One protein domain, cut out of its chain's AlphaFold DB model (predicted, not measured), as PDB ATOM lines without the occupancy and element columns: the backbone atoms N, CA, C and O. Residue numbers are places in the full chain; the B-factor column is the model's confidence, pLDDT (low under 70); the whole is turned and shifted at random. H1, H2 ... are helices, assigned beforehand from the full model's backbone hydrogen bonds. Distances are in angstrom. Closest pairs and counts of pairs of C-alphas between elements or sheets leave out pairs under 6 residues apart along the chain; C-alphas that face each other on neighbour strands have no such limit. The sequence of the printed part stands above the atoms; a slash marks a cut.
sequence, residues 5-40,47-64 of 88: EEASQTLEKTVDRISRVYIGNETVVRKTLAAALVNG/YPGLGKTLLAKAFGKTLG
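Overview. This is residues 5 to 40 and 47 to 64 of the 88 residues of the protein "AAA_3 domain-containing protein" of Thermococcus celer Vu 13 = JCM 8558 (UniProt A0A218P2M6). Three helices make a splayed triangle: H2 and H3 both pack on the last part of H1, residues 14 to 19, while residues 5 to 10 of H1 stick out. The printed part has 54 residues, with H1, H2 and H3 in that order and no named strand; the class is all helix. The whole is compact, with a radius of gyration of the C-alphas of 11.0 A, and elongated, spanning 37 by 23 by 20 A.

Along the chain. H1, residues 5 to 19, begins at C-alpha 5 (23.495, 23.318, 32.995) and is 21.1 A long. H2 is residues 26 to 37, 16.7 A. H3, residues 52 to 63, 16.5 A, ends at C-alpha 63 (38.704, 12.062, 34.856).

Arrangement. H1 touches H2 with residues 15 to 19 alone; the closest C-alphas, of Ser 19 and Glu 26, are 6.2 A apart, and the helices run opposite ways at a steep tilt of 53 degrees. H1 touches H3 with residues 14 to 18 alone, closest at the C-alphas of Ile 18 and Ala 58, 6.1 A, opposite ways at 37 degrees, only just steep. H2 and H3 are close but not clearly touching: their closest C-alphas, of Val 29 and Leu 55, are 8.0 A apart. In H1, H2 and H3 every O i to N i+4 pair is within hydrogen-bond range.

Size, cuts and confidence. The C-alphas farthest apart, of Glu 5 and Pro 48, are 37.6 A apart. Residues 41 to 46 are not printed; C-alphas 40 and 47 are 22.4 A apart across the cut. Residues 48 to 49 are under pLDDT 70.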
ATOM      1  N   GLU A   5      23.369  23.410  34.448       87.69
ATOM      2  CA  GLU A   5      23.495  23.318  32.995       87.69
ATOM      3  C   GLU A   5      24.946  23.049  32.548       87.69
ATOM      4  O   GLU A   5      25.201  22.170  31.722       87.69
ATOM      5  N   GLU A   6      25.925  23.754  33.128       90.69
ATOM      6  CA  GLU A   6      27.347  23.596  32.791       90.69
ATOM      7  C   GLU A   6      27.893  22.242  33.255       90.69
ATOM      8  O   GLU A   6      28.686  21.594  32.554       90.69
ATOM      9  N   ALA A   7      27.454  21.789  34.433       88.88
ATOM     10  CA  ALA A   7      27.812  20.479  34.963       88.88
ATOM     11  C   ALA A   7      27.270  19.363  34.060       88.88
ATOM     12  O   ALA A   7      28.027  18.478  33.656       88.88
ATOM     13  N   SER A   8      25.996  19.453  33.671       90.06
ATOM     14  CA  SER A   8      25.351  18.500  32.764       90.06
ATOM     15  C   SER A   8      26.096  18.396  31.428       90.06
ATOM     16  O   SER A   8      26.496  17.305  31.015       90.06
ATOM     17  N   GLN A   9      26.418  19.531  30.801       92.38
ATOM     18  CA  GLN A   9      27.174  19.552  29.542       92.38
ATOM     19  C   GLN A   9      28.572  18.933  29.665       92.38
ATOM     20  O   GLN A   9      29.069  18.298  28.730       92.38
ATOM     21  N   THR A  10      29.239  19.128  30.803       91.31
ATOM     22  CA  THR A  10      30.568  18.555  31.054       91.31
ATOM     23  C   THR A  10      30.496  17.037  31.225       91.31
ATOM     24  O   THR A  10      31.357  16.310  30.711       91.31
ATOM     25  N   LEU A  11      29.456  16.546  31.900       91.69
ATOM     26  CA  LEU A  11      29.209  15.116  32.072       91.69
ATOM     27  C   LEU A  11      28.895  14.442  30.733       91.69
ATOM     28  O   LEU A  11      29.518  13.428  30.425       91.69
ATOM     29  N   GLU A  12      28.038  15.033  29.899       92.62
ATOM     30  CA  GLU A  12      27.730  14.507  28.559       92.62
ATOM     31  C   GLU A  12      28.990  14.405  27.683       92.62
ATOM     32  O   GLU A  12      29.299  13.345  27.141       92.62
ATOM     33  N   LYS A  13      29.831  15.451  27.661       92.62
ATOM     34  CA  LYS A  13      31.127  15.412  26.951       92.62
ATOM     35  C   LYS A  13      32.052  14.300  27.457       92.62
ATOM     36  O   LYS A  13      32.862  13.764  26.697       92.62
ATOM     37  N   THR A  14      31.983  13.987  28.749       92.06
ATOM     38  CA  THR A  14      32.777  12.916  29.364       92.06
ATOM     39  C   THR A  14      32.267  11.546  28.926       92.06
ATOM     40  O   THR A  14      33.073  10.698  28.539       92.06
ATOM     41  N   VAL A  15      30.945  11.350  28.929       92.75
ATOM     42  CA  VAL A  15      30.299  10.127  28.432       92.75
ATOM     43  C   VAL A  15      30.671   9.901  26.968       92.75
ATOM     44  O   VAL A  15      31.206   8.841  26.649       92.75
ATOM     45  N   ASP A  16      30.533  10.914  26.111       92.06
ATOM     46  CA  ASP A  16      30.887  10.832  24.687       92.06
ATOM     47  C   ASP A  16      32.336  10.394  24.455       92.06
ATOM     48  O   ASP A  16      32.626   9.558  23.592       92.06
ATOM     49  N   ARG A  17      33.280  10.949  25.223       91.25
ATOM     50  CA  ARG A  17      34.704  10.598  25.113       91.25
ATOM     51  C   ARG A  17      34.963   9.138  25.463       91.25
ATOM     52  O   ARG A  17      35.757   8.492  24.782       91.25
ATOM     53  N   ILE A  18      34.312   8.625  26.502       90.50
ATOM     54  CA  ILE A  18      34.499   7.244  26.960       90.50
ATOM     55  C   ILE A  18      33.793   6.269  26.009       90.50
ATOM     56  O   ILE A  18      34.388   5.256  25.631       90.50
ATOM     57  N   SER A  19      32.590   6.607  25.542       89.06
ATOM     58  CA  SER A  19      31.810   5.812  24.582       89.06
ATOM     59  C   SER A  19      32.506   5.637  23.229       89.06
ATOM     60  O   SER A  19      32.313   4.622  22.573       89.06
ATOM     61  N   ARG A  20      33.380   6.567  22.815       87.19
ATOM     62  CA  ARG A  20      34.193   6.408  21.589       87.19
ATOM     63  C   ARG A  20      35.249   5.306  21.676       87.19
ATOM     64  O   ARG A  20      35.674   4.796  20.646       87.19
ATOM     65  N   VAL A  21      35.724   4.987  22.879       86.12
ATOM     66  CA  VAL A  21      36.790   3.989  23.089       86.12
ATOM     67  C   VAL A  21      36.198   2.663  23.569       86.12
ATOM     68  O   VAL A  21      36.752   1.598  23.298       86.12
ATOM     69  N   TYR A  22      35.074   2.716  24.282       84.62
ATOM     70  CA  TYR A  22      34.380   1.548  24.797       84.62
ATOM     71  C   TYR A  22      33.382   0.991  23.779       84.62
ATOM     72  O   TYR A  22      32.346   1.588  23.507       84.62
ATOM     73  N   ILE A  23      33.673  -0.199  23.258       79.19
ATOM     74  CA  ILE A  23      32.761  -0.939  22.383       79.19
ATOM     75  C   ILE A  23      31.768  -1.695  23.281       79.19
ATOM     76  O   ILE A  23      32.052  -2.803  23.732       79.19
ATOM     77  N   GLY A  24      30.632  -1.069  23.592       79.38
ATOM     78  CA  GLY A  24      29.594  -1.645  24.448       79.38
ATOM     79  C   GLY A  24      28.410  -0.703  24.683       79.38
ATOM     80  O   GLY A  24      28.225   0.277  23.969       79.38
ATOM     81  N   ASN A  25      27.585  -1.010  25.688       83.56
ATOM     82  CA  ASN A  25      26.388  -0.228  26.004       83.56
ATOM     83  C   ASN A  25      26.742   1.072  26.753       83.56
ATOM     84  O   ASN A  25      27.313   1.025  27.846       83.56
ATOM     85  N   GLU A  26      26.331   2.223  26.214       87.12
ATOM     86  CA  GLU A  26      26.501   3.551  26.830       87.12
ATOM     87  C   GLU A  26      25.924   3.626  28.256       87.12
ATOM     88  O   GLU A  26      26.477   4.292  29.132       87.12
ATOM     89  N   THR A  27      24.860   2.871  28.541       88.94
ATOM     90  CA  THR A  27      24.248   2.783  29.876       88.94
ATOM     91  C   THR A  27      25.264   2.369  30.943       88.94
ATOM     92  O   THR A  27      25.207   2.851  32.075       88.94
ATOM     93  N   VAL A  28      26.218   1.500  30.597       89.44
ATOM     94  CA  VAL A  28      27.286   1.064  31.508       89.44
ATOM     95  C   VAL A  28      28.224   2.227  31.828       89.44
ATOM     96  O   VAL A  28      28.584   2.425  32.990       89.44
ATOM     97  N   VAL A  29      28.564   3.042  30.826       91.25
ATOM     98  CA  VAL A  29      29.370   4.258  30.996       91.25
ATOM     99  C   VAL A  29      28.643   5.242  31.915       91.25
ATOM    100  O   VAL A  29      29.214   5.672  32.917       91.25
ATOM    101  N   ARG A  30      27.362   5.530  31.650       92.75
ATOM    102  CA  ARG A  30      26.556   6.453  32.469       92.75
ATOM    103  C   ARG A  30      26.429   5.993  33.921       92.75
ATOM    104  O   ARG A  30      26.643   6.792  34.829       92.75
ATOM    105  N   LYS A  31      26.150   4.707  34.161       92.06
ATOM    106  CA  LYS A  31      26.078   4.139  35.520       92.06
ATOM    107  C   LYS A  31      27.419   4.207  36.246       92.06
ATOM    108  O   LYS A  31      27.455   4.531  37.428       92.06
ATOM    109  N   THR A  32      28.516   3.943  35.538       91.38
ATOM    110  CA  THR A  32      29.866   4.026  36.113       91.38
ATOM    111  C   THR A  32      30.223   5.463  36.481       91.38
ATOM    112  O   THR A  32      30.756   5.701  37.561       91.38
ATOM    113  N   LEU A  33      29.875   6.429  35.626       92.06
ATOM    114  CA  LEU A  33      30.065   7.850  35.909       92.06
ATOM    115  C   LEU A  33      29.221   8.300  37.108       92.06
ATOM    116  O   LEU A  33      29.748   8.950  38.005       92.06
ATOM    117  N   ALA A  34      27.947   7.901  37.170       93.12
ATOM    118  CA  ALA A  34      27.078   8.196  38.307       93.12
ATOM    119  C   ALA A  34      27.638   7.628  39.620       93.12
ATOM    120  O   ALA A  34      27.672   8.336  40.625       93.12
ATOM    121  N   ALA A  35      28.137   6.388  39.605       93.25
ATOM    122  CA  ALA A  35      28.803   5.792  40.759       93.25
ATOM    123  C   ALA A  35      30.070   6.571  41.151       93.25
ATOM    124  O   ALA A  35      30.263   6.856  42.329       93.25
ATOM    125  N   ALA A  36      30.895   6.981  40.185       90.06
ATOM    126  CA  ALA A  36      32.103   7.760  40.455       90.06
ATOM    127  C   ALA A  36      31.799   9.118  41.114       90.06
ATOM    128  O   ALA A  36      32.506   9.516  42.037       90.06
ATOM    129  N   LEU A  37      30.723   9.801  40.702       90.12
ATOM    130  CA  LEU A  37      30.309  11.088  41.283       90.12
ATOM    131  C   LEU A  37      29.937  10.994  42.768       90.12
ATOM    132  O   LEU A  37      30.090  11.971  43.497       90.12
ATOM    133  N   VAL A  38      29.473   9.827  43.220       93.69
ATOM    134  CA  VAL A  38      29.092   9.581  44.619       93.69
ATOM    135  C   VAL A  38      30.140   8.779  45.398       93.69
ATOM    136  O   VAL A  38      29.850   8.321  46.500       93.69
ATOM    137  N   ASN A  39      31.350   8.582  44.850       89.19
ATOM    138  CA  ASN A  39      32.373   7.678  45.409       89.19
ATOM    139  C   ASN A  39      31.867   6.233  45.637       89.19
ATOM    140  O   ASN A  39      32.279   5.537  46.565       89.19
ATOM    141  N   GLY A  40      30.956   5.770  44.783       90.50
ATOM    142  CA  GLY A  40      30.442   4.406  44.775       90.50
ATOM    143  C   GLY A  40      31.382   3.415  44.083       90.50
ATOM    144  O   GLY A  40      32.213   3.778  43.252       90.50
ATOM    145  N   TYR A  47      30.983 -11.131  30.312       71.75
ATOM    146  CA  TYR A  47      31.881 -12.111  29.707       71.75
ATOM    147  C   TYR A  47      33.325 -11.577  29.563       71.75
ATOM    148  O   TYR A  47      33.548 -10.368  29.395       71.75
ATOM    149  N   PRO A  48      34.345 -12.453  29.656       65.81
ATOM    150  CA  PRO A  48      35.734 -12.053  29.454       65.81
ATOM    151  C   PRO A  48      35.927 -11.497  28.036       65.81
ATOM    152  O   PRO A  48      35.429 -12.057  27.068       65.81
ATOM    153  N   GLY A  49      36.663 -10.387  27.916       68.88
ATOM    154  CA  GLY A  49      36.938  -9.738  26.626       68.88
ATOM    155  C   GLY A  49      36.071  -8.517  26.301       68.88
ATOM    156  O   GLY A  49      36.408  -7.784  25.380       68.88
ATOM    157  N   LEU A  50      35.046  -8.203  27.101       71.56
ATOM    158  CA  LEU A  50      34.153  -7.046  26.889       71.56
ATOM    159  C   LEU A  50      34.738  -5.694  27.346       71.56
ATOM    160  O   LEU A  50      34.031  -4.794  27.781       71.56
ATOM    161  N   GLY A  51      36.063  -5.536  27.308       77.38
ATOM    162  CA  GLY A  51      36.688  -4.225  27.504       77.38
ATOM    163  C   GLY A  51      36.611  -3.626  28.917       77.38
ATOM    164  O   GLY A  51      36.960  -2.464  29.074       77.38
ATOM    165  N   LYS A  52      36.251  -4.378  29.969       84.44
ATOM    166  CA  LYS A  52      36.173  -3.875  31.367       84.44
ATOM    167  C   LYS A  52      37.434  -3.138  31.828       84.44
ATOM    168  O   LYS A  52      37.382  -2.080  32.448       84.44
ATOM    169  N   THR A  53      38.600  -3.697  31.500       86.25
ATOM    170  CA  THR A  53      39.901  -3.082  31.805       86.25
ATOM    171  C   THR A  53      40.117  -1.800  31.010       86.25
ATOM    172  O   THR A  53      40.669  -0.838  31.538       86.25
ATOM    173  N   LEU A  54      39.692  -1.780  29.748       87.00
ATOM    174  CA  LEU A  54      39.773  -0.600  28.895       87.00
ATOM    175  C   LEU A  54      38.854   0.501  29.423       87.00
ATOM    176  O   LEU A  54      39.298   1.640  29.523       87.00
ATOM    177  N   LEU A  55      37.634   0.159  29.843       87.62
ATOM    178  CA  LEU A  55      36.679   1.086  30.440       87.62
ATOM    179  C   LEU A  55      37.272   1.747  31.689       87.62
ATOM    180  O   LEU A  55      37.361   2.969  31.754       87.62
ATOM    181  N   ALA A  56      37.779   0.953  32.634       87.75
ATOM    182  CA  ALA A  56      38.382   1.484  33.856       87.75
ATOM    183  C   ALA A  56      39.601   2.391  33.575       87.75
ATOM    184  O   ALA A  56      39.758   3.437  34.207       87.75
ATOM    185  N   LYS A  57      40.430   2.049  32.577       89.00
ATOM    186  CA  LYS A  57      41.535   2.911  32.121       89.00
ATOM    187  C   LYS A  57      41.044   4.200  31.457       89.00
ATOM    188  O   LYS A  57      41.627   5.257  31.688       89.00
ATOM    189  N   ALA A  58      39.998   4.123  30.634       89.75
ATOM    190  CA  ALA A  58      39.411   5.277  29.962       89.75
ATOM    191  C   ALA A  58      38.823   6.263  30.980       89.75
ATOM    192  O   ALA A  58      39.062   7.464  30.861       89.75
ATOM    193  N   PHE A  59      38.152   5.761  32.020       89.31
ATOM    194  CA  PHE A  59      37.689   6.566  33.150       89.31
ATOM    195  C   PHE A  59      38.850   7.241  33.882       89.31
ATOM    196  O   PHE A  59      38.826   8.460  34.044       89.31
ATOM    197  N   GLY A  60      39.898   6.487  34.235       89.31
ATOM    198  CA  GLY A  60      41.093   7.047  34.874       89.31
ATOM    199  C   GLY A  60      41.719   8.179  34.056       89.31
ATOM    200  O   GLY A  60      41.947   9.272  34.565       89.31
ATOM    201  N   LYS A  61      41.900   7.965  32.749       89.31
ATOM    202  CA  LYS A  61      42.483   8.970  31.851       89.31
ATOM    203  C   LYS A  61      41.583  10.192  31.642       89.31
ATOM    204  O   LYS A  61      42.096  11.303  31.569       89.31
ATOM    205  N   THR A  62      40.269  10.001  31.512       89.25
ATOM    206  CA  THR A  62      39.330  11.093  31.187       89.25
ATOM    207  C   THR A  62      39.032  11.965  32.404       89.25
ATOM    208  O   THR A  62      38.899  13.175  32.255       89.25
ATOM    209  N   LEU A  63      38.971  11.364  33.596       87.62
ATOM    210  CA  LEU A  63      38.704  12.062  34.856       87.62
ATOM    211  C   LEU A  63      39.982  12.484  35.603       87.62
ATOM    212  O   LEU A  63      39.889  13.122  36.646       87.62
ATOM    213  N   GLY A  64      41.170  12.124  35.104       88.38
ATOM    214  CA  GLY A  64      42.442  12.412  35.778       88.38
ATOM    215  C   GLY A  64      42.656  11.610  37.068       88.38
ATOM    216  O   GLY A  64      43.362  12.066  37.963       88.38
TER     217      GLY A  64